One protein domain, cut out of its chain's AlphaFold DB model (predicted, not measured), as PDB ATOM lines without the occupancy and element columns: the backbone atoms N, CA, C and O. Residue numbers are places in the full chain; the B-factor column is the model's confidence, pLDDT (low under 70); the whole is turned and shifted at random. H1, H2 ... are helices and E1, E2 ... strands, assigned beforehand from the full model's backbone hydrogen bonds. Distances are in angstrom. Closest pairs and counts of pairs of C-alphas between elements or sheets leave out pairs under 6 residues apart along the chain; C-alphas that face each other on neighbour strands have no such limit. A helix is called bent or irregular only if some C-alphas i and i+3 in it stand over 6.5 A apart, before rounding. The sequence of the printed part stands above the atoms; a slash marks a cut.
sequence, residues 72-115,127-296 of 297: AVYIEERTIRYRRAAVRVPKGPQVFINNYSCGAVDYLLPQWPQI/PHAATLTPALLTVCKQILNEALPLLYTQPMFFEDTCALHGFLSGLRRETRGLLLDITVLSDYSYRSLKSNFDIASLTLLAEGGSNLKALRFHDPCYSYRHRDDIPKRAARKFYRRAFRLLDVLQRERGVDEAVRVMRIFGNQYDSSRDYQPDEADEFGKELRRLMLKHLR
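Overview. This is residues 72 to 115 and 127 to 296 of the 297 residues of an uncharacterized protein of Macrophomina phaseolina (strain MS6) (UniProt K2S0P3). A strongly twisted wall of six strands has helices over one face: H4 over the E1 and E2 end, H8a near E6, and H6 farther out, packed on H4 and H8b. The hairpin E1 E2 makes one edge, H9 and H10 pack near E6 at the other, and H2 with H3 forms a small end piece where residues 138 to 143 stick out. The printed part has 214 residues, class mixed, with ten named helices and six named strands: E1 E2 H1 H2 H3 E3 H4 H5 E4 H6 E5 H7 H8 H9 E6 H10. The mixed sheet runs E2 E1 E3 E4 E5 E6; the whole is compact, with a radius of gyration of the C-alphas of 17.5 A and spans of 54 by 41 by 33 A.

Arrangement. E1, residues 73 to 80, bends by 55 degrees at residue 77 and forms an antiparallel hairpin with E2, residues 83 to 88; N 78 and O 85 are 2.9 A apart, within hydrogen-bond range. H1, residues 94 to 97, touches no helix. H2, residues 134 to 138, touches H3, residues 141 to 152, through residues 143 to 148 alone, the closest C-alphas being those of Leu 137 and Leu 144, 4.7 A. E3, residues 156 to 158, is parallel to E1, with N 75 and O 157 at 2.8 A. H4, residues 161 to 170, is over E1 at a height over the sheet of 6.0 A and stands up from the sheet. E4, residues 181 to 184, is parallel to E3, with N 158 and O 183 at 2.8 A. H6, residues 193 to 208, touches H4 at a steep tilt of 40 degrees, the same way, the closest C-alphas being those of His 165 and Ser 201, 4.7 A; its residues 205 to 208 alone touch H5, residues 173 to 176. E5, residues 214 to 218, is parallel to E4, with N 184 and O 216 at 2.8 A. H7, residues 220 to 223, only grazes the sheet. H8, residues 230 to 253, was assigned by its hydrogen bonds as one helix but is bent, C-alphas 241 and 244 being 8.1 A apart; its arms H8a, residues 230 to 241, and H8b, residues 244 to 253, are about perpendicular at 84 degrees. H8b touches residues 202 to 207 of H6 alone, at a shallow tilt of 31 degrees, closest at the C-alphas of Ala 206 and Leu 245, 4.1 A. H8a touches H10, residues 277 to 294, closest at the C-alphas of Pro 231 and Phe 283, 4.6 A. H9, residues 255 to 261, touches residues 284 to 292 of H10 alone, closest at the C-alphas of Val 259 and Gly 284, 5.9 A. E6, residues 262 to 265, is parallel to E5, with N 217 and O 263 at 2.9 A. Strand-helix-strand units, parallel neighbour strands with helices between, are E3 H4 H5 E4 and E4 H6 E5, both with right-handed crossovers, and E5 H7 H8 H9 E6; H4 and H8a on one face give two layers. Every O i to N i+4 pair is within hydrogen-bond range in H8a, H8b, H9 and H10, against 5 of 8 in H3, 5 of 6 in H4, 7 of 12 in H6 and 0 of 1 in H2, where 2 of 2 O i to N i+3 pairs are; H1, H5 and H7 are too short for such a pair.

Along the chain. E1 begins at C-alpha 73, (-22.062, 54.875, 3.649), and is 20.1 A long; E2 is 15.7 A. H3, 16.3 A, is irregular, C-alphas 146 and 149 being 7.2 A apart; H6, 24.8 A, is only just so, with C-alphas 196 and 199 at 6.6 A. H4 is 14.3 A, H8a 16.8 A and H8b 14.2 A. H10, 26.5 A, ends at C-alpha 294, (-1.794, 33.612, 23.721).

Size, cuts and confidence. The C-alphas farthest apart, of Cys 140 and His 226, are 56.5 A apart. Residues 116 to 126 are not printed, and C-alphas 115 and 127 are 10.9 A apart across the cut, in the link from H1 to H2. The link from E6 to H10 is long, with 11 residues. The mean pLDDT of the printed part is 81.6; residues 93 to 115, 127 to 131, 187 to 192, 221 to 227, 267 to 277 and 296 are under 70.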
ATOM      1  N   ALA A  72     -22.821  52.287  -0.429       84.31
ATOM      2  CA  ALA A  72     -22.001  52.336   0.772       84.31
ATOM      3  C   ALA A  72     -22.119  53.688   1.486       84.31
ATOM      4  O   ALA A  72     -22.314  54.727   0.860       84.31
ATOM      5  N   VAL A  73     -21.968  53.674   2.811       89.69
ATOM      6  CA  VAL A  73     -22.062  54.875   3.649       89.69
ATOM      7  C   VAL A  73     -20.659  55.359   3.984       89.69
ATOM      8  O   VAL A  73     -19.888  54.620   4.593       89.69
ATOM      9  N   TYR A  74     -20.332  56.602   3.632       89.88
ATOM     10  CA  TYR A  74     -19.071  57.229   4.029       89.88
ATOM     11  C   TYR A  74     -19.256  58.186   5.206       89.88
ATOM     12  O   TYR A  74     -20.149  59.039   5.205       89.88
ATOM     13  N   ILE A  75     -18.407  58.022   6.218       92.56
ATOM     14  CA  ILE A  75     -18.457  58.730   7.491       92.56
ATOM     15  C   ILE A  75     -17.091  59.356   7.762       92.56
ATOM     16  O   ILE A  75     -16.070  58.667   7.783       92.56
ATOM     17  N   GLU A  76     -17.092  60.656   8.027       90.88
ATOM     18  CA  GLU A  76     -15.894  61.423   8.357       90.88
ATOM     19  C   GLU A  76     -15.992  62.028   9.759       90.88
ATOM     20  O   GLU A  76     -17.076  62.118  10.352       90.88
ATOM     21  N   GLU A  77     -14.850  62.434  10.304       90.12
ATOM     22  CA  GLU A  77     -14.810  63.153  11.571       90.12
ATOM     23  C   GLU A  77     -14.955  64.661  11.320       90.12
ATOM     24  O   GLU A  77     -14.130  65.273  10.647       90.12
ATOM     25  N   ARG A  78     -15.963  65.299  11.927       90.19
ATOM     26  CA  ARG A  78     -16.091  66.765  11.936       90.19
ATOM     27  C   ARG A  78     -16.086  67.326  13.345       90.19
ATOM     28  O   ARG A  78     -16.709  66.775  14.251       90.19
ATOM     29  N   THR A  79     -15.452  68.480  13.513       89.06
ATOM     30  CA  THR A  79     -15.582  69.282  14.732       89.06
ATOM     31  C   THR A  79     -16.815  70.173  14.613       89.06
ATOM     32  O   THR A  79     -16.869  71.048  13.758       89.06
ATOM     33  N   ILE A  80     -17.806  69.966  15.479       88.62
ATOM     34  CA  ILE A  80     -19.038  70.756  15.565       88.62
ATOM     35  C   ILE A  80     -19.114  71.352  16.969       88.62
ATOM     36  O   ILE A  80     -19.213  70.607  17.945       88.62
ATOM     37  N   ARG A  81     -19.084  72.688  17.090       88.38
ATOM     38  CA  ARG A  81     -19.165  73.404  18.382       88.38
ATOM     39  C   ARG A  81     -18.197  72.817  19.425       88.38
ATOM     40  O   ARG A  81     -18.605  72.440  20.525       88.38
ATOM     41  N   TYR A  82     -16.931  72.662  19.024       88.88
ATOM     42  CA  TYR A  82     -15.834  72.098  19.828       88.88
ATOM     43  C   TYR A  82     -15.962  70.610  20.195       88.88
ATOM     44  O   TYR A  82     -15.220  70.108  21.037       88.88
ATOM     45  N   ARG A  83     -16.883  69.869  19.568       85.62
ATOM     46  CA  ARG A  83     -17.031  68.422  19.761       85.62
ATOM     47  C   ARG A  83     -16.757  67.682  18.467       85.62
ATOM     48  O   ARG A  83     -17.276  68.047  17.420       85.62
ATOM     49  N   ARG A  84     -15.979  66.609  18.554       87.00
ATOM     50  CA  ARG A  84     -15.765  65.677  17.445       87.00
ATOM     51  C   ARG A  84     -17.014  64.820  17.264       87.00
ATOM     52  O   ARG A  84     -17.510  64.243  18.233       87.00
ATOM     53  N   ALA A  85     -17.532  64.766  16.047       90.06
ATOM     54  CA  ALA A  85     -18.719  64.011  15.684       90.06
ATOM     55  C   ALA A  85     -18.469  63.226  14.394       90.06
ATOM     56  O   ALA A  85     -17.842  63.728  13.463       90.06
ATOM     57  N   ALA A  86     -18.989  62.002  14.343       92.88
ATOM     58  CA  ALA A  86     -19.029  61.214  13.122       92.88
ATOM     59  C   ALA A  86     -20.188  61.706  12.246       92.88
ATOM     60  O   ALA A  86     -21.339  61.722  12.692       92.88
ATOM     61  N   VAL A  87     -19.889  62.125  11.018       91.75
ATOM     62  CA  VAL A  87     -20.859  62.736  10.103       91.75
ATOM     63  C   VAL A  87     -20.851  61.986   8.777       91.75
ATOM     64  O   VAL A  87     -19.793  61.770   8.195       91.75
ATOM     65  N   ARG A  88     -22.037  61.600   8.277       89.81
ATOM     66  CA  ARG A  88     -22.169  61.073   6.909       89.81
ATOM     67  C   ARG A  88     -21.831  62.183   5.924       89.81
ATOM     68  O   ARG A  88     -22.443  63.251   5.967       89.81
ATOM     69  N   VAL A  89     -20.958  61.891   4.974       86.38
ATOM     70  CA  VAL A  89     -20.681  62.779   3.846       86.38
ATOM     71  C   VAL A  89     -21.379  62.211   2.624       86.38
ATOM     72  O   VAL A  89     -21.014  61.114   2.206       86.38
ATOM     73  N   PRO A  90     -22.349  62.930   2.024       79.19
ATOM     74  CA  PRO A  90     -22.992  62.475   0.805       79.19
ATOM     75  C   PRO A  90     -21.939  62.187  -0.260       79.19
ATOM     76  O   PRO A  90     -21.767  61.032  -0.579       79.19
ATOM     77  N   LYS A  91     -21.127  63.175  -0.658       73.94
ATOM     78  CA  LYS A  91     -20.113  63.089  -1.734       73.94
ATOM     79  C   LYS A  91     -19.168  61.874  -1.714       73.94
ATOM     80  O   LYS A  91     -18.460  61.666  -2.694       73.94
ATOM     81  N   GLY A  92     -19.108  61.118  -0.622       74.12
ATOM     82  CA  GLY A  92     -18.261  59.948  -0.514       74.12
ATOM     83  C   GLY A  92     -16.802  60.285  -0.230       74.12
ATOM     84  O   GLY A  92     -16.427  61.458  -0.165       74.12
ATOM     85  N   PRO A  93     -15.942  59.262  -0.109       69.19
ATOM     86  CA  PRO A  93     -14.515  59.428   0.080       69.19
ATOM     87  C   PRO A  93     -13.832  59.757  -1.246       69.19
ATOM     88  O   PRO A  93     -12.705  59.351  -1.456       69.19
ATOM     89  N   GLN A  94     -14.479  60.453  -2.180       65.38
ATOM     90  CA  GLN A  94     -14.019  60.566  -3.563       65.38
ATOM     91  C   GLN A  94     -12.582  61.108  -3.690       65.38
ATOM     92  O   GLN A  94     -11.804  60.647  -4.520       65.38
ATOM     93  N   VAL A  95     -12.204  62.039  -2.807       56.62
ATOM     94  CA  VAL A  95     -10.833  62.566  -2.690       56.62
ATOM     95  C   VAL A  95      -9.848  61.487  -2.216       56.62
ATOM     96  O   VAL A  95      -8.724  61.432  -2.699       56.62
ATOM     97  N   PHE A  96     -10.276  60.603  -1.313       56.78
ATOM     98  CA  PHE A  96      -9.485  59.480  -0.814       56.78
ATOM     99  C   PHE A  96      -9.444  58.317  -1.812       56.78
ATOM    100  O   PHE A  96      -8.371  57.794  -2.073       56.78
ATOM    101  N   ILE A  97     -10.574  57.928  -2.414       57.38
ATOM    102  CA  ILE A  97     -10.664  56.834  -3.392       57.38
ATOM    103  C   ILE A  97      -9.857  57.149  -4.645       57.38
ATOM    104  O   ILE A  97      -9.228  56.239  -5.165       57.38
ATOM    105  N   ASN A  98      -9.791  58.410  -5.085       51.78
ATOM    106  CA  ASN A  98      -8.908  58.792  -6.189       51.78
ATOM    107  C   ASN A  98      -7.426  58.459  -5.910       51.78
ATOM    108  O   ASN A  98      -6.674  58.201  -6.847       51.78
ATOM    109  N   ASN A  99      -7.015  58.398  -4.636       46.34
ATOM    110  CA  ASN A  99      -5.677  57.949  -4.228       46.34
ATOM    111  C   ASN A  99      -5.550  56.413  -4.136       46.34
ATOM    112  O   ASN A  99      -4.446  55.909  -3.949       46.34
ATOM    113  N   TYR A 100      -6.659  55.675  -4.253       49.47
ATOM    114  CA  TYR A 100      -6.744  54.207  -4.223       49.47
ATOM    115  C   TYR A 100      -7.189  53.590  -5.565       49.47
ATOM    116  O   TYR A 100      -7.251  52.368  -5.691       49.47
ATOM    117  N   SER A 101      -7.541  54.400  -6.566       41.88
ATOM    118  CA  SER A 101      -8.137  53.954  -7.832       41.88
ATOM    119  C   SER A 101      -7.132  53.722  -8.963       41.88
ATOM    120  O   SER A 101      -7.553  53.390 -10.069       41.88
ATOM    121  N   CYS A 102      -5.820  53.864  -8.735       40.31
ATOM    122  CA  CYS A 102      -4.809  53.556  -9.749       40.31
ATOM    123  C   CYS A 102      -4.212  52.152  -9.538       40.31
ATOM    124  O   CYS A 102      -3.059  51.975  -9.166       40.31
ATOM    125  N   GLY A 103      -5.018  51.127  -9.825       41.44
ATOM    126  CA  GLY A 103      -4.489  49.846 -10.313       41.44
ATOM    127  C   GLY A 103      -4.603  48.610  -9.417       41.44
ATOM    128  O   GLY A 103      -4.535  47.520  -9.966       41.44
ATOM    129  N   ALA A 104      -4.839  48.706  -8.100       41.66
ATOM    130  CA  ALA A 104      -4.619  47.536  -7.223       41.66
ATOM    131  C   ALA A 104      -5.778  47.084  -6.297       41.66
ATOM    132  O   ALA A 104      -5.523  46.288  -5.394       41.66
ATOM    133  N   VAL A 105      -7.035  47.543  -6.447       46.41
ATOM    134  CA  VAL A 105      -8.085  47.279  -5.415       46.41
ATOM    135  C   VAL A 105      -9.410  46.688  -5.867       46.41
ATOM    136  O   VAL A 105     -10.334  46.658  -5.056       46.41
ATOM    137  N   ASP A 106      -9.512  46.125  -7.068       44.84
ATOM    138  CA  ASP A 106     -10.778  45.516  -7.510       44.84
ATOM    139  C   ASP A 106     -11.283  44.377  -6.596       44.84
ATOM    140  O   ASP A 106     -12.471  44.063  -6.607       44.84
ATOM    141  N   TYR A 107     -10.425  43.793  -5.745       50.28
ATOM    142  CA  TYR A 107     -10.798  42.677  -4.860       50.28
ATOM    143  C   TYR A 107     -10.823  43.000  -3.360       50.28
ATOM    144  O   TYR A 107     -11.383  42.227  -2.572       50.28
ATOM    145  N   LEU A 108     -10.195  44.098  -2.925       52.31
ATOM    146  CA  LEU A 108     -10.012  44.356  -1.493       52.31
ATOM    147  C   LEU A 108     -10.981  45.366  -0.944       52.31
ATOM    148  O   LEU A 108     -11.506  45.106   0.129       52.31
ATOM    149  N   LEU A 109     -11.243  46.463  -1.636       54.66
ATOM    150  CA  LEU A 109     -12.258  47.420  -1.233       54.66
ATOM    151  C   LEU A 109     -13.562  47.017  -1.924       54.66
ATOM    152  O   LEU A 109     -13.520  46.567  -3.068       54.66
ATOM    153  N   PRO A 110     -14.725  47.127  -1.256       51.78
ATOM    154  CA  PRO A 110     -15.988  47.118  -1.983       51.78
ATOM    155  C   PRO A 110     -15.860  48.116  -3.134       51.78
ATOM    156  O   PRO A 110     -15.356  49.218  -2.895       51.78
ATOM    157  N   GLN A 111     -16.262  47.730  -4.349       52.25
ATOM    158  CA  GLN A 111     -16.316  48.666  -5.467       52.25
ATOM    159  C   GLN A 111     -17.199  49.828  -5.027       52.25
ATOM    160  O   GLN A 111     -18.421  49.713  -4.954       52.25
ATOM    161  N   TRP A 112     -16.563  50.941  -4.668       55.31
ATOM    162  CA  TRP A 112     -17.258  52.206  -4.660       55.31
ATOM    163  C   TRP A 112     -17.686  52.401  -6.108       55.31
ATOM    164  O   TRP A 112     -16.815  52.270  -6.974       55.31
ATOM    165  N   PRO A 113     -18.969  52.650  -6.408       47.81
ATOM    166  CA  PRO A 113     -19.368  53.000  -7.749       47.81
ATOM    167  C   PRO A 113     -18.531  54.201  -8.149       47.81
ATOM    168  O   PRO A 113     -18.739  55.336  -7.713       47.81
ATOM    169  N   GLN A 114     -17.530  53.928  -8.975       46.59
ATOM    170  CA  GLN A 114     -17.026  54.934  -9.861       46.59
ATOM    171  C   GLN A 114     -18.238  55.246 -10.715       46.59
ATOM    172  O   GLN A 114     -18.697  54.405 -11.483       46.59
ATOM    173  N   ILE A 115     -18.829  56.421 -10.506       43.19
ATOM    174  CA  ILE A 115     -19.717  56.985 -11.513       43.19
ATOM    175  C   ILE A 115     -18.916  56.847 -12.812       43.19
ATOM    176  O   ILE A 115     -17.787  57.338 -12.856       43.19
ATOM    177  N   PRO A 127     -22.780  65.789  -5.970       54.06
ATOM    178  CA  PRO A 127     -23.221  64.942  -4.874       54.06
ATOM    179  C   PRO A 127     -24.531  64.277  -5.281       54.06
ATOM    180  O   PRO A 127     -25.472  64.961  -5.681       54.06
ATOM    181  N   HIS A 128     -24.609  62.953  -5.179       55.38
ATOM    182  CA  HIS A 128     -25.864  62.253  -5.432       55.38
ATOM    183  C   HIS A 128     -26.943  62.847  -4.518       55.38
ATOM    184  O   HIS A 128     -26.779  62.965  -3.299       55.38
ATOM    185  N   ALA A 129     -28.057  63.240  -5.131       52.38
ATOM    186  CA  ALA A 129     -29.115  63.999  -4.473       52.38
ATOM    187  C   ALA A 129     -29.842  63.216  -3.364       52.38
ATOM    188  O   ALA A 129     -30.615  63.803  -2.609       52.38
ATOM    189  N   ALA A 130     -29.620  61.901  -3.241       60.50
ATOM    190  CA  ALA A 130     -30.291  61.106  -2.224       60.50
ATOM    191  C   ALA A 130     -29.689  61.354  -0.829       60.50
ATOM    192  O   ALA A 130     -28.532  61.024  -0.514       60.50
ATOM    193  N   THR A 131     -30.518  61.933   0.032       69.69
ATOM    194  CA  THR A 131     -30.265  62.105   1.455       69.69
ATOM    195  C   THR A 131     -30.718  60.859   2.208       69.69
ATOM    196  O   THR A 131     -31.904  60.545   2.308       69.69
ATOM    197  N   LEU A 132     -29.753  60.137   2.778       85.88
ATOM    198  CA  LEU A 132     -30.049  59.083   3.741       85.88
ATOM    199  C   LEU A 132     -30.822  59.717   4.907       85.88
ATOM    200  O   LEU A 132     -30.382  60.717   5.475       85.88
ATOM    201  N   THR A 133     -31.987  59.163   5.236       90.44
ATOM    202  CA  THR A 133     -32.934  59.719   6.212       90.44
ATOM    203  C   THR A 133     -33.009  58.807   7.443       90.44
ATOM    204  O   THR A 133     -34.019  58.132   7.671       90.44
ATOM    205  N   PRO A 134     -31.958  58.765   8.289       89.31
ATOM    206  CA  PRO A 134     -31.923  57.868   9.445       89.31
ATOM    207  C   PRO A 134     -32.969  58.251  10.502       89.31
ATOM    208  O   PRO A 134     -33.349  57.421  11.326       89.31
ATOM    209  N   ALA A 135     -33.497  59.482  10.450       90.81
ATOM    210  CA  ALA A 135     -34.605  59.938  11.287       90.81
ATOM    211  C   ALA A 135     -35.846  59.033  11.177       90.81
ATOM    212  O   ALA A 135     -36.588  58.909  12.153       90.81
ATOM    213  N   LEU A 136     -36.034  58.331  10.051       92.69
ATOM    214  CA  LEU A 136     -37.115  57.359   9.870       92.69
ATOM    215  C   LEU A 136     -37.102  56.260  10.947       92.69
ATOM    216  O   LEU A 136     -38.155  55.844  11.430       92.69
ATOM    217  N   LEU A 137     -35.915  55.849  11.397       93.62
ATOM    218  CA  LEU A 137     -35.744  54.838  12.443       93.62
ATOM    219  C   LEU A 137     -36.278  55.295  13.809       93.62
ATOM    220  O   LEU A 137     -36.551  54.471  14.679       93.62
ATOM    221  N   THR A 138     -36.457  56.602  14.013       92.69
ATOM    222  CA  THR A 138     -36.923  57.163  15.292       92.69
ATOM    223  C   THR A 138     -38.445  57.216  15.418       92.69
ATOM    224  O   THR A 138     -38.959  57.442  16.514       92.69
ATOM    225  N   VAL A 139     -39.182  56.961  14.329       91.81
ATOM    226  CA  VAL A 139     -40.639  57.154  14.278       91.81
ATOM    227  C   VAL A 139     -41.374  56.178  15.199       91.81
ATOM    228  O   VAL A 139     -42.182  56.592  16.033       91.81
ATOM    229  N   CYS A 140     -41.118  54.873  15.068       94.69
ATOM    230  CA  CYS A 140     -41.717  53.857  15.933       94.69
ATOM    231  C   CYS A 140     -40.876  52.572  16.000       94.69
ATOM    232  O   CYS A 140     -40.034  52.315  15.144       94.69
ATOM    233  N   LYS A 141     -41.139  51.731  17.012       95.44
ATOM    234  CA  LYS A 141     -40.397  50.476  17.237       95.44
ATOM    235  C   LYS A 141     -40.533  49.468  16.095       95.44
ATOM    236  O   LYS A 141     -39.591  48.735  15.834       95.44
ATOM    237  N   GLN A 142     -41.697  49.417  15.445       95.62
ATOM    238  CA  GLN A 142     -41.914  48.506  14.324       95.62
ATOM    239  C   GLN A 142     -41.031  48.900  13.136       95.62
ATOM    240  O   GLN A 142     -40.269  48.070  12.662       95.62
ATOM    241  N   ILE A 143     -41.059  50.179  12.737       95.88
ATOM    242  CA  ILE A 143     -40.199  50.711  11.668       95.88
ATOM    243  C   ILE A 143     -38.727  50.507  12.011       95.88
ATOM    244  O   ILE A 143     -37.966  50.049  11.167       95.88
ATOM    245  N   LEU A 144     -38.337  50.794  13.257       95.38
ATOM    246  CA  LEU A 144     -36.982  50.541  13.729       95.38
ATOM    247  C   LEU A 144     -36.594  49.076  13.492       95.38
ATOM    248  O   LEU A 144     -35.622  48.817  12.805       95.38
ATOM    249  N   ASN A 145     -37.357  48.112  14.004       95.12
ATOM    250  CA  ASN A 145     -36.990  46.698  13.902       95.12
ATOM    251  C   ASN A 145     -36.987  46.172  12.456       95.12
ATOM    252  O   ASN A 145     -36.157  45.332  12.124       95.12
ATOM    253  N   GLU A 146     -37.909  46.643  11.613       95.69
ATOM    254  CA  GLU A 146     -37.994  46.225  10.209       95.69
ATOM    255  C   GLU A 146     -36.844  46.804   9.371       95.69
ATOM    256  O   GLU A 146     -36.262  46.090   8.558       95.69
ATOM    257  N   ALA A 147     -36.500  48.076   9.591       95.88
ATOM    258  CA  ALA A 147     -35.631  48.839   8.701       95.88
ATOM    259  C   ALA A 147     -34.179  48.967   9.193       95.88
ATOM    260  O   ALA A 147     -33.281  49.253   8.404       95.88
ATOM    261  N   LEU A 148     -33.921  48.745  10.487       94.62
ATOM    262  CA  LEU A 148     -32.581  48.858  11.073       94.62
ATOM    263  C   LEU A 148     -31.542  47.959  10.379       94.62
ATOM    264  O   LEU A 148     -30.455  48.470  10.105       94.62
ATOM    265  N   PRO A 149     -31.831  46.683  10.040       93.94
ATOM    266  CA  PRO A 149     -30.867  45.853   9.325       93.94
ATOM    267  C   PRO A 149     -30.442  46.477   7.995       93.94
ATOM    268  O   PRO A 149     -29.250  46.532   7.739       93.94
ATOM    269  N   LEU A 150     -31.371  47.047   7.217       93.38
ATOM    270  CA  LEU A 150     -31.070  47.648   5.910       93.38
ATOM    271  C   LEU A 150     -30.017  48.759   6.002       93.38
ATOM    272  O   LEU A 150     -29.154  48.864   5.134       93.38
ATOM    273  N   LEU A 151     -30.047  49.565   7.070       93.94
ATOM    274  CA  LEU A 151     -29.046  50.611   7.280       93.94
ATOM    275  C   LEU A 151     -27.665  50.028   7.622       93.94
ATOM    276  O   LEU A 151     -26.659  50.442   7.055       93.94
ATOM    277  N   TYR A 152     -27.606  49.086   8.564       94.38
ATOM    278  CA  TYR A 152     -26.338  48.624   9.145       94.38
ATOM    279  C   TYR A 152     -25.687  47.447   8.401       94.38
ATOM    280  O   TYR A 152     -24.504  47.185   8.609       94.38
ATOM    281  N   THR A 153     -26.412  46.768   7.505       92.19
ATOM    282  CA  THR A 153     -25.848  45.725   6.630       92.19
ATOM    283  C   THR A 153     -25.065  46.290   5.449       92.19
ATOM    284  O   THR A 153     -24.366  45.534   4.774       92.19
ATOM    285  N   GLN A 154     -25.196  47.590   5.176       92.19
ATOM    286  CA  GLN A 154     -24.434  48.259   4.127       92.19
ATOM    287  C   GLN A 154     -22.945  48.337   4.490       92.19
ATOM    288  O   GLN A 154     -22.607  48.453   5.671       92.19
ATOM    289  N   PRO A 155     -22.048  48.330   3.491       91.50
ATOM    290  CA  PRO A 155     -20.650  48.671   3.699       91.50
ATOM    291  C   PRO A 155     -20.503  50.080   4.275       91.50
ATOM    292  O   PRO A 155     -21.076  51.042   3.753       91.50
ATOM    293  N   MET A 156     -19.717  50.203   5.342       92.81
ATOM    294  CA  MET A 156     -19.417  51.485   5.971       92.81
ATOM    295  C   MET A 156     -17.942  51.827   5.813       92.81
ATOM    296  O   MET A 156     -17.058  51.095   6.267       92.81
ATOM    297  N   PHE A 157     -17.689  52.969   5.190       91.50
ATOM    298  CA  PHE A 157     -16.369  53.549   5.039       91.50
ATOM    299  C   PHE A 157     -16.190  54.651   6.070       91.50
ATOM    300  O   PHE A 157     -17.014  55.557   6.184       91.50
ATOM    301  N   PHE A 158     -15.085  54.588   6.791       92.62
ATOM    302  CA  PHE A 158     -14.682  55.590   7.755       92.62
ATOM    303  C   PHE A 158     -13.401  56.241   7.266       92.62
ATOM    304  O   PHE A 158     -12.460  55.543   6.880       92.62
ATOM    305  N   GLU A 159     -13.365  57.569   7.306       88.81
ATOM    306  CA  GLU A 159     -12.157  58.344   7.015       88.81
ATOM    307  C   GLU A 159     -10.975  57.835   7.853       88.81
ATOM    308  O   GLU A 159      -9.892  57.573   7.335       88.81
ATOM    309  N   ASP A 160     -11.204  57.621   9.149       89.00
ATOM    310  CA  ASP A 160     -10.211  57.139  10.097       89.00
ATOM    311  C   ASP A 160     -10.856  56.459  11.318       89.00
ATOM    312  O   ASP A 160     -12.080  56.350  11.452       89.00
ATOM    313  N   THR A 161     -10.020  55.990  12.249       91.62
ATOM    314  CA  THR A 161     -10.498  55.378  13.494       91.62
ATOM    315  C   THR A 161     -11.143  56.345  14.479       91.62
ATOM    316  O   THR A 161     -11.861  55.893  15.365       91.62
ATOM    317  N   CYS A 162     -10.957  57.658  14.353       91.94
ATOM    318  CA  CYS A 162     -11.668  58.619  15.187       91.94
ATOM    319  C   CYS A 162     -13.127  58.764  14.733       91.94
ATOM    320  O   CYS A 162     -14.032  58.713  15.569       91.94
ATOM    321  N   ALA A 163     -13.368  58.820  13.419       93.62
ATOM    322  CA  ALA A 163     -14.702  58.739  12.831       93.62
ATOM    323  C   ALA A 163     -15.398  57.424  13.221       93.62
ATOM    324  O   ALA A 163     -16.545  57.440  13.681       93.62
ATOM    325  N   LEU A 164     -14.683  56.293  13.133       95.50
ATOM    326  CA  LEU A 164     -15.190  54.991  13.580       95.50
ATOM    327  C   LEU A 164     -15.542  55.000  15.073       95.50
ATOM    328  O   LEU A 164     -16.638  54.584  15.449       95.50
ATOM    329  N   HIS A 165     -14.652  55.496  15.934       95.31
ATOM    330  CA  HIS A 165     -14.914  55.602  17.369       95.31
ATOM    331  C   HIS A 165     -16.139  56.472  17.661       95.31
ATOM    332  O   HIS A 165     -17.031  56.059  18.403       95.31
ATOM    333  N   GLY A 166     -16.194  57.672  17.074       94.81
ATOM    334  CA  GLY A 166     -17.302  58.609  17.244       94.81
ATOM    335  C   GLY A 166     -18.632  57.964  16.870       94.81
ATOM    336  O   GLY A 166     -19.588  58.034  17.643       94.81
ATOM    337  N   PHE A 167     -18.659  57.236  15.755       96.00
ATOM    338  CA  PHE A 167     -19.825  56.483  15.314       96.00
ATOM    339  C   PHE A 167     -20.206  55.370  16.301       96.00
ATOM    340  O   PHE A 167     -21.321  55.361  16.821       96.00
ATOM    341  N   LEU A 168     -19.274  54.467  16.626       96.69
ATOM    342  CA  LEU A 168     -19.532  53.314  17.498       96.69
ATOM    343  C   LEU A 168     -19.930  53.708  18.924       96.69
ATOM    344  O   LEU A 168     -20.732  53.009  19.549       96.69
ATOM    345  N   SER A 169     -19.388  54.816  19.437       95.06
ATOM    346  CA  SER A 169     -19.678  55.316  20.783       95.06
ATOM    347  C   SER A 169     -21.143  55.732  20.954       95.06
ATOM    348  O   SER A 169     -21.700  55.586  22.041       95.06
ATOM    349  N   GLY A 170     -21.793  56.174  19.871       92.31
ATOM    350  CA  GLY A 170     -23.222  56.486  19.847       92.31
ATOM    351  C   GLY A 170     -24.126  55.262  19.670       92.31
ATOM    352  O   GLY A 170     -25.333  55.352  19.908       92.31
ATOM    353  N   LEU A 171     -23.574  54.113  19.265       94.19
ATOM    354  CA  LEU A 171     -24.349  52.899  19.026       94.19
ATOM    355  C   LEU A 171     -24.493  52.049  20.283       94.19
ATOM    356  O   LEU A 171     -23.548  51.849  21.052       94.19
ATOM    357  N   ARG A 172     -25.683  51.461  20.430       93.62
ATOM    358  CA  ARG A 172     -25.938  50.408  21.415       93.62
ATOM    359  C   ARG A 172     -25.242  49.116  21.006       93.62
ATOM    360  O   ARG A 172     -25.012  48.880  19.818       93.62
ATOM    361  N   ARG A 173     -24.973  48.256  21.988       93.81
ATOM    362  CA  ARG A 173     -24.310  46.962  21.787       93.81
ATOM    363  C   ARG A 173     -25.014  46.112  20.728       93.81
ATOM    364  O   ARG A 173     -24.353  45.558  19.861       93.81
ATOM    365  N   GLU A 174     -26.342  46.073  20.759       92.81
ATOM    366  CA  GLU A 174     -27.152  45.282  19.829       92.81
ATOM    367  C   GLU A 174     -27.052  45.819  18.397       92.81
ATOM    368  O   GLU A 174     -26.982  45.050  17.444       92.81
ATOM    369  N   THR A 175     -26.995  47.144  18.237       94.19
ATOM    370  CA  THR A 175     -26.861  47.793  16.926       94.19
ATOM    371  C   THR A 175     -25.476  47.566  16.328       94.19
ATOM    372  O   THR A 175     -25.367  47.345  15.126       94.19
ATOM    373  N   ARG A 176     -24.417  47.548  17.154       95.31
ATOM    374  CA  ARG A 176     -23.061  47.196  16.695       95.31
ATOM    375  C   ARG A 176     -23.011  45.785  16.098       95.31
ATOM    376  O   ARG A 176     -22.257  45.563  15.160       95.31
ATOM    377  N   GLY A 177     -23.857  44.872  16.577       94.31
ATOM    378  CA  GLY A 177     -23.955  43.500  16.068       94.31
ATOM    379  C   GLY A 177     -24.589  43.376  14.689       94.31
ATOM    380  O   GLY A 177     -24.561  42.294  14.111       94.31
ATOM    381  N   LEU A 178     -25.151  44.458  14.149       95.75
ATOM    382  CA  LEU A 178     -25.683  44.496  12.788       95.75
ATOM    383  C   LEU A 178     -24.634  44.921  11.757       95.75
ATOM    384  O   LEU A 178     -24.868  44.749  10.564       95.75
ATOM    385  N   LEU A 179     -23.495  45.462  12.204       96.00
ATOM    386  CA  LEU A 179     -22.403  45.869  11.326       96.00
ATOM    387  C   LEU A 179     -21.739  44.632  10.719       96.00
ATOM    388  O   LEU A 179     -21.280  43.746  11.443       96.00
ATOM    389  N   LEU A 180     -21.666  44.589   9.389       95.00
ATOM    390  CA  LEU A 180     -21.092  43.457   8.654       95.00
ATOM    391  C   LEU A 180     -19.787  43.807   7.944       95.00
ATOM    392  O   LEU A 180     -18.868  42.990   7.928       95.00
ATOM    393  N   ASP A 181     -19.704  44.988   7.344       93.88
ATOM    394  CA  ASP A 181     -18.574  45.388   6.513       93.88
ATOM    395  C   ASP A 181     -18.122  46.797   6.915       93.88
ATOM    396  O   ASP A 181     -18.865  47.771   6.772       93.88
ATOM    397  N   ILE A 182     -16.912  46.877   7.467       94.75
ATOM    398  CA  ILE A 182     -16.282  48.124   7.893       94.75
ATOM    399  C   ILE A 182     -14.956  48.275   7.163       94.75
ATOM    400  O   ILE A 182     -14.113  47.376   7.169       94.75
ATOM    401  N   THR A 183     -14.746  49.457   6.599       91.75
ATOM    402  CA  THR A 183     -13.483  49.859   5.993       91.75
ATOM    403  C   THR A 183     -13.010  51.157   6.620       91.75
ATOM    404  O   THR A 183     -13.728  52.149   6.606       91.75
ATOM    405  N   VAL A 184     -11.792  51.163   7.152       90.75
ATOM    406  CA  VAL A 184     -11.136  52.358   7.684       90.75
ATOM    407  C   VAL A 184     -10.020  52.765   6.726       90.75
ATOM    408  O   VAL A 184      -9.072  52.004   6.522       90.75
ATOM    409  N   LEU A 185     -10.157  53.947   6.126       84.06
ATOM    410  CA  LEU A 185      -9.262  54.446   5.078       84.06
ATOM    411  C   LEU A 185      -7.962  55.040   5.633       84.06
ATOM    412  O   LEU A 185      -6.961  55.012   4.931       84.06
ATOM    413  N   SER A 186      -7.984  55.548   6.869       73.00
ATOM    414  CA  SER A 186      -6.849  56.007   7.681       73.00
ATOM    415  C   SER A 186      -5.681  56.613   6.888       73.00
ATOM    416  O   SER A 186      -4.578  56.069   6.879       73.00
ATOM    417  N   ASP A 187      -5.875  57.804   6.313       60.00
ATOM    418  CA  ASP A 187      -4.757  58.625   5.825       60.00
ATOM    419  C   ASP A 187      -4.054  59.314   7.006       60.00
ATOM    420  O   ASP A 187      -4.269  60.486   7.329       60.00
ATOM    421  N   TYR A 188      -3.253  58.549   7.750       60.94
ATOM    422  CA  TYR A 188      -2.379  59.141   8.755       60.94
ATOM    423  C   TYR A 188      -1.093  59.614   8.092       60.94
ATOM    424  O   TYR A 188      -0.144  58.841   7.929       60.94
ATOM    425  N   SER A 189      -0.995  60.922   7.854       51.03
ATOM    426  CA  SER A 189       0.315  61.560   7.920       51.03
ATOM    427  C   SER A 189       0.921  61.297   9.314       51.03
ATOM    428  O   SER A 189       0.221  61.172  10.328       51.03
ATOM    429  N   TYR A 190       2.231  61.058   9.352       48.44
ATOM    430  CA  TYR A 190       2.939  60.481  10.495       48.44
ATOM    431  C   TYR A 190       2.595  61.139  11.849       48.44
ATOM    432  O   TYR A 190       2.604  62.356  11.978       48.44
ATOM    433  N   ARG A 191       2.394  60.309  12.890       55.97
ATOM    434  CA  ARG A 191       2.148  60.710  14.298       55.97
ATOM    435  C   ARG A 191       0.811  61.415  14.577       55.97
ATOM    436  O   ARG A 191       0.727  62.245  15.477       55.97
ATOM    437  N   SER A 192      -0.257  61.040  13.880       66.56
ATOM    438  CA  SER A 192      -1.594  61.533  14.218       66.56
ATOM    439  C   SER A 192      -2.133  60.932  15.527       66.56
ATOM    440  O   SER A 192      -2.132  59.708  15.714       66.56
ATOM    441  N   LEU A 193      -2.679  61.793  16.401       74.31
ATOM    442  CA  LEU A 193      -3.474  61.412  17.582       74.31
ATOM    443  C   LEU A 193      -4.623  60.463  17.225       74.31
ATOM    444  O   LEU A 193      -5.066  59.686  18.067       74.31
ATOM    445  N   LYS A 194      -5.076  60.493  15.968       76.06
ATOM    446  CA  LYS A 194      -6.130  59.622  15.458       76.06
ATOM    447  C   LYS A 194      -5.767  58.134  15.600       76.06
ATOM    448  O   LYS A 194      -6.630  57.349  15.953       76.06
ATOM    449  N   SER A 195      -4.489  57.754  15.492       77.69
ATOM    450  CA  SER A 195      -4.051  56.357  15.695       77.69
ATOM    451  C   SER A 195      -4.236  55.828  17.129       77.69
ATOM    452  O   SER A 195      -4.199  54.616  17.356       77.69
ATOM    453  N   ASN A 196      -4.465  56.708  18.112       82.69
ATOM    454  CA  ASN A 196      -4.800  56.301  19.479       82.69
ATOM    455  C   ASN A 196      -6.239  55.772  19.588       82.69
ATOM    456  O   ASN A 196      -6.544  55.014  20.510       82.69
ATOM    457  N   PHE A 197      -7.114  56.122  18.639       90.94
ATOM    458  CA  PHE A 197      -8.497  55.645  18.607       90.94
ATOM    459  C   PHE A 197      -8.631  54.224  18.063       90.94
ATOM    460  O   PHE A 197      -9.709  53.642  18.181       90.94
ATOM    461  N   ASP A 198      -7.557  53.624  17.542       90.50
ATOM    462  CA  ASP A 198      -7.566  52.244  17.055       90.50
ATOM    463  C   ASP A 198      -8.000  51.282  18.170       90.50
ATOM    464  O   ASP A 198      -8.965  50.538  18.016       90.50
ATOM    465  N   ILE A 199      -7.337  51.345  19.331       93.69
ATOM    466  CA  ILE A 199      -7.628  50.468  20.476       93.69
ATOM    467  C   ILE A 199      -9.048  50.711  20.991       93.69
ATOM    468  O   ILE A 199      -9.775  49.756  21.267       93.69
ATOM    469  N   ALA A 200      -9.453  51.979  21.108       94.56
ATOM    470  CA  ALA A 200     -10.775  52.348  21.604       94.56
ATOM    471  C   ALA A 200     -11.883  51.829  20.673       94.56
ATOM    472  O   ALA A 200     -12.798  51.143  21.125       94.56
ATOM    473  N   SER A 201     -11.758  52.066  19.366       95.00
ATOM    474  CA  SER A 201     -12.717  51.604  18.354       95.00
ATOM    475  C   SER A 201     -12.819  50.084  18.311       95.00
ATOM    476  O   SER A 201     -13.916  49.531  18.345       95.00
ATOM    477  N   LEU A 202     -11.675  49.394  18.282       95.69
ATOM    478  CA  LEU A 202     -11.625  47.933  18.226       95.69
ATOM    479  C   LEU A 202     -12.153  47.297  19.516       95.69
ATOM    480  O   LEU A 202     -12.770  46.237  19.466       95.69
ATOM    481  N   THR A 203     -11.982  47.958  20.663       96.25
ATOM    482  CA  THR A 203     -12.600  47.524  21.924       96.25
ATOM    483  C   THR A 203     -14.122  47.658  21.871       96.25
ATOM    484  O   THR A 203     -14.819  46.719  22.245       96.25
ATOM    485  N   LEU A 204     -14.658  48.765  21.342       96.50
ATOM    486  CA  LEU A 204     -16.109  48.932  21.170       96.50
ATOM    487  C   LEU A 204     -16.705  47.907  20.193       96.50
ATOM    488  O   LEU A 204     -17.843  47.467  20.393       96.50
ATOM    489  N   LEU A 205     -15.948  47.513  19.162       96.44
ATOM    490  CA  LEU A 205     -16.306  46.404  18.275       96.44
ATOM    491  C   LEU A 205     -16.247  45.056  18.996       96.44
ATOM    492  O   LEU A 205     -17.142  44.246  18.807       96.44
ATOM    493  N   ALA A 206     -15.266  44.815  19.865       96.31
ATOM    494  CA  ALA A 206     -15.206  43.579  20.647       96.31
ATOM    495  C   ALA A 206     -16.440  43.402  21.551       96.31
ATOM    496  O   ALA A 206     -16.890  42.286  21.786       96.31
ATOM    497  N   GLU A 207     -17.018  44.501  22.043       95.19
ATOM    498  CA  GLU A 207     -18.195  44.451  22.912       95.19
ATOM    499  C   GLU A 207     -19.476  44.020  22.188       95.19
ATOM    500  O   GLU A 207     -20.362  43.465  22.835       95.19
ATOM    501  N   GLY A 208     -19.620  44.253  20.879       91.12
ATOM    502  CA  GLY A 208     -20.896  43.992  20.197       91.12
ATOM    503  C   GLY A 208     -20.856  43.755  18.692       91.12
ATOM    504  O   GLY A 208     -21.888  43.430  18.135       91.12
ATOM    505  N   GLY A 209     -19.716  43.896  18.027       90.94
ATOM    506  CA  GLY A 209     -19.536  43.747  16.580       90.94
ATOM    507  C   GLY A 209     -18.908  42.413  16.168       90.94
ATOM    508  O   GLY A 209     -18.031  42.390  15.310       90.94
ATOM    509  N   SER A 210     -19.303  41.293  16.772       89.62
ATOM    510  CA  SER A 210     -18.718  39.982  16.442       89.62
ATOM    511  C   SER A 210     -19.220  39.379  15.119       89.62
ATOM    512  O   SER A 210     -18.557  38.528  14.517       89.62
ATOM    513  N   ASN A 211     -20.340  39.893  14.600       93.81
ATOM    514  CA  ASN A 211     -20.925  39.501  13.313       93.81
ATOM    515  C   ASN A 211     -20.214  40.106  12.087       93.81
ATOM    516  O   ASN A 211     -20.661  39.899  10.956       93.81
ATOM    517  N   LEU A 212     -19.108  40.834  12.282       94.75
ATOM    518  CA  LEU A 212     -18.338  41.426  11.190       94.75
ATOM    519  C   LEU A 212     -17.872  40.356  10.195       94.75
ATOM    520  O   LEU A 212     -17.189  39.400  10.551       94.75
ATOM    521  N   LYS A 213     -18.213  40.530   8.922       94.44
ATOM    522  CA  LYS A 213     -17.747  39.697   7.806       94.44
ATOM    523  C   LYS A 213     -16.411  40.183   7.261       94.44
ATOM    524  O   LYS A 213     -15.586  39.364   6.867       94.44
ATOM    525  N   ALA A 214     -16.209  41.497   7.241       91.62
ATOM    526  CA  ALA A 214     -14.972  42.108   6.788       91.62
ATOM    527  C   ALA A 214     -14.654  43.354   7.616       91.62
ATOM    528  O   ALA A 214     -15.495  44.236   7.788       91.62
ATOM    529  N   LEU A 215     -13.418  43.420   8.101       93.62
ATOM    530  CA  LEU A 215     -12.840  44.590   8.738       93.62
ATOM    531  C   LEU A 215     -11.552  44.945   8.003       93.62
ATOM    532  O   LEU A 215     -10.546  44.241   8.115       93.62
ATOM    533  N   ARG A 216     -11.609  46.019   7.216       90.12
ATOM    534  CA  ARG A 216     -10.498  46.489   6.387       90.12
ATOM    535  C   ARG A 216      -9.835  47.684   7.044       90.12
ATOM    536  O   ARG A 216     -10.510  48.657   7.368       90.12
ATOM    537  N   PHE A 217      -8.524  47.617   7.208       86.50
ATOM    538  CA  PHE A 217      -7.722  48.700   7.762       86.50
ATOM    539  C   PHE A 217      -6.622  49.103   6.796       86.50
ATOM    540  O   PHE A 217      -5.852  48.256   6.345       86.50
ATOM    541  N   HIS A 218      -6.500  50.401   6.546       82.69
ATOM    542  CA  HIS A 218      -5.282  50.939   5.966       82.69
ATOM    543  C   HIS A 218      -4.148  50.906   6.997       82.69
ATOM    544  O   HIS A 218      -4.313  51.359   8.134       82.69
ATOM    545  N   ASP A 219      -2.996  50.347   6.623       78.81
ATOM    546  CA  ASP A 219      -1.767  50.465   7.404       78.81
ATOM    547  C   ASP A 219      -0.657  51.111   6.560       78.81
ATOM    548  O   ASP A 219      -0.126  50.475   5.640       78.81
ATOM    549  N   PRO A 220      -0.205  52.333   6.907       72.19
ATOM    550  CA  PRO A 220       0.886  52.995   6.199       72.19
ATOM    551  C   PRO A 220       2.217  52.238   6.323       72.19
ATOM    552  O   PRO A 220       3.160  52.528   5.599       72.19
ATOM    553  N   CYS A 221       2.341  51.237   7.204       68.56
ATOM    554  CA  CYS A 221       3.523  50.375   7.214       68.56
ATOM    555  C   CYS A 221       3.748  49.629   5.883       68.56
ATOM    556  O   CYS A 221       4.894  49.274   5.612       68.56
ATOM    557  N   TYR A 222       2.711  49.453   5.055       68.31
ATOM    558  CA  TYR A 222       2.826  48.874   3.713       68.31
ATOM    559  C   TYR A 222       3.423  49.825   2.664       68.31
ATOM    560  O   TYR A 222       3.806  49.366   1.595       68.31
ATOM    561  N   SER A 223       3.577  51.125   2.949       62.56
ATOM    562  CA  SER A 223       4.183  52.067   1.992       62.56
ATOM    563  C   SER A 223       5.713  52.141   2.072       62.56
ATOM    564  O   SER A 223       6.340  52.871   1.306       62.56
ATOM    565  N   TYR A 224       6.346  51.433   3.013       62.16
ATOM    566  CA  TYR A 224       7.803  51.446   3.153       62.16
ATOM    567  C   TYR A 224       8.442  50.362   2.296       62.16
ATOM    568  O   TYR A 224       8.462  49.191   2.667       62.16
ATOM    569  N   ARG A 225       9.018  50.776   1.167       55.66
ATOM    570  CA  ARG A 225       9.792  49.911   0.276       55.66
ATOM    571  C   ARG A 225      10.933  49.217   1.047       55.66
ATOM    572  O   ARG A 225      11.630  49.855   1.837       55.66
ATOM    573  N   HIS A 226      11.144  47.929   0.757       54.47
ATOM    574  CA  HIS A 226      12.368  47.146   1.032       54.47
ATOM    575  C   HIS A 226      12.478  46.293   2.312       54.47
ATOM    576  O   HIS A 226      13.594  46.103   2.793       54.47
ATOM    577  N   ARG A 227      11.402  45.710   2.867       64.69
ATOM    578  CA  ARG A 227      11.579  44.629   3.865       64.69
ATOM    579  C   ARG A 227      10.598  43.473   3.693       64.69
ATOM    580  O   ARG A 227       9.396  43.683   3.796       64.69
ATOM    581  N   ASP A 228      11.131  42.258   3.634       71.00
ATOM    582  CA  ASP A 228      10.377  40.989   3.623       71.00
ATOM    583  C   ASP A 228       9.574  40.738   4.923       71.00
ATOM    584  O   ASP A 228       8.837  39.770   5.053       71.00
ATOM    585  N   ASP A 229       9.694  41.619   5.923       83.88
ATOM    586  CA  ASP A 229       9.025  41.502   7.224       83.88
ATOM    587  C   ASP A 229       7.831  42.456   7.407       83.88
ATOM    588  O   ASP A 229       7.296  42.574   8.518       83.88
ATOM    589  N   ILE A 230       7.410  43.178   6.363       84.00
ATOM    590  CA  ILE A 230       6.293  44.136   6.450       84.00
ATOM    591  C   ILE A 230       4.987  43.456   6.894       84.00
ATOM    592  O   ILE A 230       4.431  43.917   7.903       84.00
ATOM    593  N   PRO A 231       4.534  42.339   6.281       86.31
ATOM    594  CA  PRO A 231       3.281  41.692   6.677       86.31
ATOM    595  C   PRO A 231       3.301  41.245   8.140       86.31
ATOM    596  O   PRO A 231       2.352  41.467   8.897       86.31
ATOM    597  N   LYS A 232       4.440  40.710   8.598       89.62
ATOM    598  CA  LYS A 232       4.624  40.273   9.990       89.62
ATOM    599  C   LYS A 232       4.584  41.445  10.970       89.62
ATOM    600  O   LYS A 232       4.000  41.347  12.052       89.62
ATOM    601  N   ARG A 233       5.214  42.575  10.630       87.88
ATOM    602  CA  ARG A 233       5.195  43.789  11.464       87.88
ATOM    603  C   ARG A 233       3.796  44.391  11.543       87.88
ATOM    604  O   ARG A 233       3.392  44.773  12.646       87.88
ATOM    605  N   ALA A 234       3.073  44.433  10.424       87.00
ATOM    606  CA  ALA A 234       1.681  44.867  10.370       87.00
ATOM    607  C   ALA A 234       0.792  43.961  11.235       87.00
ATOM    608  O   ALA A 234       0.101  44.461  12.119       87.00
ATOM    609  N   ALA A 235       0.913  42.633  11.107       91.38
ATOM    610  CA  ALA A 235       0.195  41.662  11.941       91.38
ATOM    611  C   ALA A 235       0.444  41.876  13.437       91.38
ATOM    612  O   ALA A 235      -0.500  41.974  14.217       91.38
ATOM    613  N   ARG A 236       1.703  42.046  13.857       92.38
ATOM    614  CA  ARG A 236       2.043  42.325  15.265       92.38
ATOM    615  C   ARG A 236       1.476  43.655  15.753       92.38
ATOM    616  O   ARG A 236       1.023  43.747  16.892       92.38
ATOM    617  N   LYS A 237       1.546  44.702  14.930       90.00
ATOM    618  CA  LYS A 237       1.019  46.034  15.257       90.00
ATOM    619  C   LYS A 237      -0.501  46.000  15.390       90.00
ATOM    620  O   LYS A 237      -1.015  46.521  16.377       90.00
ATOM    621  N   PHE A 238      -1.180  45.354  14.448       91.75
ATOM    622  CA  PHE A 238      -2.620  45.157  14.467       91.75
ATOM    623  C   PHE A 238      -3.049  44.325  15.676       91.75
ATOM    624  O   PHE A 238      -3.878  44.784  16.452       91.75
ATOM    625  N   TYR A 239      -2.407  43.178  15.923       94.31
ATOM    626  CA  TYR A 239      -2.694  42.319  17.075       94.31
ATOM    627  C   TYR A 239      -2.630  43.087  18.400       94.31
ATOM    628  O   TYR A 239      -3.563  43.022  19.192       94.31
ATOM    629  N   ARG A 240      -1.586  43.902  18.623       92.88
ATOM    630  CA  ARG A 240      -1.475  44.732  19.841       92.88
ATOM    631  C   ARG A 240      -2.664  45.674  20.048       92.88
ATOM    632  O   ARG A 240      -2.977  45.997  21.188       92.88
ATOM    633  N   ARG A 241      -3.294  46.135  18.966       92.62
ATOM    634  CA  ARG A 241      -4.428  47.069  19.010       92.62
ATOM    635  C   ARG A 241      -5.776  46.356  19.067       92.62
ATOM    636  O   ARG A 241      -6.697  46.847  19.708       92.62
ATOM    637  N   ALA A 242      -5.867  45.207  18.405       94.56
ATOM    638  CA  ALA A 242      -7.099  44.475  18.152       94.56
ATOM    639  C   ALA A 242      -7.289  43.240  19.041       94.56
ATOM    640  O   ALA A 242      -8.292  42.557  18.871       94.56
ATOM    641  N   PHE A 243      -6.366  42.922  19.962       95.12
ATOM    642  CA  PHE A 243      -6.382  41.639  20.684       95.12
ATOM    643  C   PHE A 243      -7.739  41.320  21.326       95.12
ATOM    644  O   PHE A 243      -8.223  40.210  21.178       95.12
ATOM    645  N   ARG A 244      -8.421  42.309  21.926       95.94
ATOM    646  CA  ARG A 244      -9.757  42.112  22.520       95.94
ATOM    647  C   ARG A 244     -10.800  41.671  21.495       95.94
ATOM    648  O   ARG A 244     -11.604  40.793  21.782       95.94
ATOM    649  N   LEU A 245     -10.791  42.285  20.313       96.06
ATOM    650  CA  LEU A 245     -11.688  41.915  19.219       96.06
ATOM    651  C   LEU A 245     -11.339  40.523  18.689       96.06
ATOM    652  O   LEU A 245     -12.230  39.706  18.476       96.06
ATOM    653  N   LEU A 246     -10.048  40.247  18.512       96.38
ATOM    654  CA  LEU A 246      -9.560  38.955  18.037       96.38
ATOM    655  C   LEU A 246      -9.907  37.825  19.009       96.38
ATOM    656  O   LEU A 246     -10.334  36.773  18.551       96.38
ATOM    657  N   ASP A 247      -9.812  38.050  20.320       95.69
ATOM    658  CA  ASP A 247     -10.196  37.077  21.346       95.69
ATOM    659  C   ASP A 247     -11.689  36.738  21.274       95.69
ATOM    660  O   ASP A 247     -12.071  35.573  21.386       95.69
ATOM    661  N   VAL A 248     -12.547  37.745  21.074       96.00
ATOM    662  CA  VAL A 248     -13.997  37.542  20.927       96.00
ATOM    663  C   VAL A 248     -14.299  36.763  19.648       96.00
ATOM    664  O   VAL A 248     -14.967  35.733  19.704       96.00
ATOM    665  N   LEU A 249     -13.743  37.186  18.509       95.88
ATOM    666  CA  LEU A 249     -13.932  36.493  17.231       95.88
ATOM    667  C   LEU A 249     -13.402  35.059  17.273       95.88
ATOM    668  O   LEU A 249     -14.036  34.149  16.749       95.88
ATOM    669  N   GLN A 250     -12.270  34.840  17.937       95.25
ATOM    670  CA  GLN A 250     -11.694  33.518  18.125       95.25
ATOM    671  C   GLN A 250     -12.598  32.605  18.952       95.25
ATOM    672  O   GLN A 250     -12.753  31.438  18.599       95.25
ATOM    673  N   ARG A 251     -13.183  33.112  20.044       94.88
ATOM    674  CA  ARG A 251     -14.102  32.335  20.891       94.88
ATOM    675  C   ARG A 251     -15.398  31.990  20.167       94.88
ATOM    676  O   ARG A 251     -15.914  30.897  20.365       94.88
ATOM    677  N   GLU A 252     -15.914  32.903  19.348       94.88
ATOM    678  CA  GLU A 252     -17.211  32.727  18.687       94.88
ATOM    679  C   GLU A 252     -17.123  31.975  17.351       94.88
ATOM    680  O   GLU A 252     -18.038  31.231  17.009       94.88
ATOM    681  N   ARG A 253     -16.042  32.160  16.582       95.00
ATOM    682  CA  ARG A 253     -15.931  31.690  15.184       95.00
ATOM    683  C   ARG A 253     -14.672  30.875  14.892       95.00
ATOM    684  O   ARG A 253     -14.535  30.335  13.796       95.00
ATOM    685  N   GLY A 254     -13.758  30.768  15.854       95.31
ATOM    686  CA  GLY A 254     -12.465  30.113  15.676       95.31
ATOM    687  C   GLY A 254     -11.395  31.029  15.074       95.31
ATOM    688  O   GLY A 254     -11.663  32.117  14.565       95.31
ATOM    689  N   VAL A 255     -10.139  30.580  15.155       96.19
ATOM    690  CA  VAL A 255      -8.961  31.366  14.740       96.19
ATOM    691  C   VAL A 255      -8.950  31.613  13.231       96.19
ATOM    692  O   VAL A 255      -8.674  32.728  12.802       96.19
ATOM    693  N   ASP A 256      -9.258  30.591  12.429       94.94
ATOM    694  CA  ASP A 256      -9.280  30.676  10.965       94.94
ATOM    695  C   ASP A 256     -10.195  31.788  10.458       94.94
ATOM    696  O   ASP A 256      -9.786  32.641   9.671       94.94
ATOM    697  N   GLU A 257     -11.428  31.798  10.956       94.12
ATOM    698  CA  GLU A 257     -12.431  32.758  10.528       94.12
ATOM    699  C   GLU A 257     -12.130  34.158  11.075       94.12
ATOM    700  O   GLU A 257     -12.275  35.142  10.352       94.12
ATOM    701  N   ALA A 258     -11.624  34.265  12.309       94.94
ATOM    702  CA  ALA A 258     -11.182  35.541  12.868       94.94
ATOM    703  C   ALA A 258     -10.074  36.189  12.023       94.94
ATOM    704  O   ALA A 258     -10.117  37.394  11.776       94.94
ATOM    705  N   VAL A 259      -9.114  35.397  11.532       94.69
ATOM    706  CA  VAL A 259      -8.063  35.877  10.624       94.69
ATOM    707  C   VAL A 259      -8.653  36.288   9.273       94.69
ATOM    708  O   VAL A 259      -8.272  37.330   8.749       94.69
ATOM    709  N   ARG A 260      -9.620  35.534   8.731       92.56
ATOM    710  CA  ARG A 260     -10.268  35.831   7.439       92.56
ATOM    711  C   ARG A 260     -11.066  37.140   7.433       92.56
ATOM    712  O   ARG A 260     -11.116  37.821   6.407       92.56
ATOM    713  N   VAL A 261     -11.708  37.481   8.554       92.88
ATOM    714  CA  VAL A 261     -12.460  38.741   8.704       92.88
ATOM    715  C   VAL A 261     -11.526  39.949   8.596       92.88
ATOM    716  O   VAL A 261     -11.937  40.998   8.100       92.88
ATOM    717  N   MET A 262     -10.273  39.811   9.032       91.94
ATOM    718  CA  MET A 262      -9.302  40.901   9.062       91.94
ATOM    719  C   MET A 262      -8.596  41.052   7.723       91.94
ATOM    720  O   MET A 262      -7.994  40.115   7.203       91.94
ATOM    721  N   ARG A 263      -8.615  42.267   7.183       88.81
ATOM    722  CA  ARG A 263      -7.906  42.612   5.952       88.81
ATOM    723  C   ARG A 263      -7.131  43.898   6.174       88.81
ATOM    724  O   ARG A 263      -7.674  44.872   6.689       88.81
ATOM    725  N   ILE A 264      -5.866  43.908   5.780       82.62
ATOM    726  CA  ILE A 264      -5.051  45.121   5.789       82.62
ATOM    727  C   ILE A 264      -4.691  45.466   4.353       82.62
ATOM    728  O   ILE A 264      -4.429  44.574   3.550       82.62
ATOM    729  N   PHE A 265      -4.703  46.755   4.040       77.69
ATOM    730  CA  PHE A 265      -4.245  47.286   2.764       77.69
ATOM    731  C   PHE A 265      -3.319  48.488   2.995       77.69
ATOM    732  O   PHE A 265      -3.313  49.083   4.072       77.69
ATOM    733  N   GLY A 266      -2.484  48.798   2.005       71.25
ATOM    734  CA  GLY A 266      -1.473  49.855   2.073       71.25
ATOM    735  C   GLY A 266      -1.761  51.045   1.165       71.25
ATOM    736  O   GLY A 266      -2.722  51.045   0.398       71.25
ATOM    737  N   ASN A 267      -0.889  52.053   1.241       60.78
ATOM    738  CA  ASN A 267      -0.951  53.228   0.375       60.78
ATOM    739  C   ASN A 267      -0.446  52.901  -1.038       60.78
ATOM    740  O   ASN A 267       0.655  52.375  -1.193       60.78
ATOM    741  N   GLN A 268      -1.220  53.284  -2.054       50.19
ATOM    742  CA  GLN A 268      -0.942  53.031  -3.474       50.19
ATOM    743  C   GLN A 268      -0.013  54.033  -4.158       50.19
ATOM    744  O   GLN A 268       0.239  53.903  -5.352       50.19
ATOM    745  N   TYR A 269       0.553  55.009  -3.444       45.59
ATOM    746  CA  TYR A 269       1.568  55.888  -4.049       45.59
ATOM    747  C   TYR A 269       2.765  55.110  -4.627       45.59
ATOM    748  O   TYR A 269       3.564  55.671  -5.373       45.59
ATOM    749  N   ASP A 270       2.876  53.818  -4.312       45.53
ATOM    750  CA  ASP A 270       3.691  52.869  -5.045       45.53
ATOM    751  C   ASP A 270       2.857  52.052  -6.048       45.53
ATOM    752  O   ASP A 270       2.635  50.856  -5.870       45.53
ATOM    753  N   SER A 271       2.426  52.690  -7.139       43.19
ATOM    754  CA  SER A 271       1.702  52.082  -8.271       43.19
ATOM    755  C   SER A 271       2.469  50.960  -8.997       43.19
ATOM    756  O   SER A 271       2.026  50.469 -10.031       43.19
ATOM    757  N   SER A 272       3.632  50.556  -8.476       45.41
ATOM    758  CA  SER A 272       4.472  49.481  -9.004       45.41
ATOM    759  C   SER A 272       4.267  48.126  -8.319       45.41
ATOM    760  O   SER A 272       4.840  47.132  -8.768       45.41
ATOM    761  N   ARG A 273       3.477  48.059  -7.237       47.12
ATOM    762  CA  ARG A 273       3.190  46.806  -6.528       47.12
ATOM    763  C   ARG A 273       1.693  46.559  -6.445       47.12
ATOM    764  O   ARG A 273       1.025  46.992  -5.508       47.12
ATOM    765  N   ASP A 274       1.199  45.812  -7.425       50.03
ATOM    766  CA  ASP A 274      -0.046  45.068  -7.293       50.03
ATOM    767  C   ASP A 274      -0.026  44.283  -5.978       50.03
ATOM    768  O   ASP A 274       1.002  43.721  -5.590       50.03
ATOM    769  N   TYR A 275      -1.161  44.266  -5.283       55.22
ATOM    770  CA  TYR A 275      -1.376  43.430  -4.109       55.22
ATOM    771  C   TYR A 275      -0.902  42.002  -4.393       55.22
ATOM    772  O   TYR A 275      -1.496  41.295  -5.207       55.22
ATOM    773  N   GLN A 276       0.174  41.582  -3.730       62.94
ATOM    774  CA  GLN A 276       0.657  40.216  -3.847       62.94
ATOM    775  C   GLN A 276      -0.154  39.347  -2.878       62.94
ATOM    776  O   GLN A 276      -0.108  39.596  -1.670       62.94
ATOM    777  N   PRO A 277      -0.889  38.327  -3.364       66.19
ATOM    778  CA  PRO A 277      -1.636  37.397  -2.511       66.19
ATOM    779  C   PRO A 277      -0.772  36.810  -1.382       66.19
ATOM    780  O   PRO A 277      -1.245  36.618  -0.261       66.19
ATOM    781  N   ASP A 278       0.520  36.631  -1.660       77.62
ATOM    782  CA  ASP A 278       1.520  36.122  -0.727       77.62
ATOM    783  C   ASP A 278       1.673  36.997   0.530       77.62
ATOM    784  O   ASP A 278       1.814  36.469   1.635       77.62
ATOM    785  N   GLU A 279       1.582  38.328   0.412       78.50
ATOM    786  CA  GLU A 279       1.713  39.238   1.560       78.50
ATOM    787  C   GLU A 279       0.522  39.112   2.520       78.50
ATOM    788  O   GLU A 279       0.685  39.130   3.745       78.50
ATOM    789  N   ALA A 280      -0.685  38.941   1.982       80.50
ATOM    790  CA  ALA A 280      -1.882  38.741   2.790       80.50
ATOM    791  C   ALA A 280      -1.878  37.385   3.496       80.50
ATOM    792  O   ALA A 280      -2.256  37.291   4.670       80.50
ATOM    793  N   ASP A 281      -1.378  36.358   2.816       87.12
ATOM    794  CA  ASP A 281      -1.166  35.042   3.402       87.12
ATOM    795  C   ASP A 281      -0.124  35.088   4.525       87.12
ATOM    796  O   ASP A 281      -0.330  34.489   5.585       87.12
ATOM    797  N   GLU A 282       0.980  35.818   4.353       90.19
ATOM    798  CA  GLU A 282       1.975  36.016   5.412       90.19
ATOM    799  C   GLU A 282       1.420  36.779   6.616       90.19
ATOM    800  O   GLU A 282       1.653  36.380   7.765       90.19
ATOM    801  N   PHE A 283       0.656  37.846   6.371       90.94
ATOM    802  CA  PHE A 283      -0.050  38.578   7.418       90.94
ATOM    803  C   PHE A 283      -0.971  37.639   8.210       90.94
ATOM    804  O   PHE A 283      -0.901  37.594   9.443       90.94
ATOM    805  N   GLY A 284      -1.787  36.843   7.512       92.56
ATOM    806  CA  GLY A 284      -2.710  35.892   8.123       92.56
ATOM    807  C   GLY A 284      -1.996  34.790   8.914       92.56
ATOM    808  O   GLY A 284      -2.402  34.469  10.036       92.56
ATOM    809  N   LYS A 285      -0.891  34.247   8.382       95.19
ATOM    810  CA  LYS A 285      -0.040  33.253   9.065       95.19
ATOM    811  C   LYS A 285       0.542  33.810  10.364       95.19
ATOM    812  O   LYS A 285       0.477  33.145  11.401       95.19
ATOM    813  N   GLU A 286       1.084  35.028  10.337       95.44
ATOM    814  CA  GLU A 286       1.642  35.661  11.534       95.44
ATOM    815  C   GLU A 286       0.549  35.993  12.558       95.44
ATOM    816  O   GLU A 286       0.732  35.736  13.750       95.44
ATOM    817  N   LEU A 287      -0.602  36.510  12.116       94.94
ATOM    818  CA  LEU A 287      -1.718  36.831  13.005       94.94
ATOM    819  C   LEU A 287      -2.246  35.577  13.714       94.94
ATOM    820  O   LEU A 287      -2.381  35.568  14.939       94.94
ATOM    821  N   ARG A 288      -2.428  34.481  12.967       96.56
ATOM    822  CA  ARG A 288      -2.776  33.160  13.509       96.56
ATOM    823  C   ARG A 288      -1.774  32.699  14.564       96.56
ATOM    824  O   ARG A 288      -2.170  32.231  15.632       96.56
ATOM    825  N   ARG A 289      -0.473  32.835  14.285       96.62
ATOM    826  CA  ARG A 289       0.594  32.456  15.223       96.62
ATOM    827  C   ARG A 289       0.490  33.229  16.539       96.62
ATOM    828  O   ARG A 289       0.667  32.634  17.601       96.62
ATOM    829  N   LEU A 290       0.205  34.532  16.481       95.94
ATOM    830  CA  LEU A 290       0.046  35.382  17.666       95.94
ATOM    831  C   LEU A 290      -1.168  34.967  18.510       95.94
ATOM    832  O   LEU A 290      -1.023  34.800  19.720       95.94
ATOM    833  N   MET A 291      -2.313  34.715  17.870       95.19
ATOM    834  CA  MET A 291      -3.547  34.277  18.539       95.19
ATOM    835  C   MET A 291      -3.385  32.914  19.230       95.19
ATOM    836  O   MET A 291      -3.784  32.734  20.379       95.19
ATOM    837  N   LEU A 292      -2.722  31.953  18.576       94.00
ATOM    838  CA  LEU A 292      -2.460  30.632  19.162       94.00
ATOM    839  C   LEU A 292      -1.447  30.672  20.310       94.00
ATOM    840  O   LEU A 292      -1.544  29.873  21.242       94.00
ATOM    841  N   LYS A 293      -0.462  31.578  20.258       90.81
ATOM    842  CA  LYS A 293       0.533  31.719  21.327       90.81
ATOM    843  C   LYS A 293      -0.111  32.196  22.629       90.81
ATOM    844  O   LYS A 293       0.305  31.741  23.690       90.81
ATOM    845  N   HIS A 294      -1.113  33.072  22.545       81.38
ATOM    846  CA  HIS A 294      -1.794  33.612  23.721       81.38
ATOM    847  C   HIS A 294      -2.637  32.568  24.469       81.38
ATOM    848  O   HIS A 294      -2.723  32.629  25.685       81.38
ATOM    849  N   LEU A 295      -3.177  31.560  23.777       70.62
ATOM    850  CA  LEU A 295      -3.946  30.480  24.413       70.62
ATOM    851  C   LEU A 295      -3.124  29.569  25.339       70.62
ATOM    852  O   LEU A 295      -3.700  28.794  26.096       70.62
ATOM    853  N   ARG A 296      -1.791  29.580  25.220       61.84
ATOM    854  CA  ARG A 296      -0.897  28.678  25.968       61.84
ATOM    855  C   ARG A 296      -0.403  29.266  27.293       61.84
ATOM    856  O   ARG A 296       0.355  28.593  27.988       61.84
TER     857      ARG A 296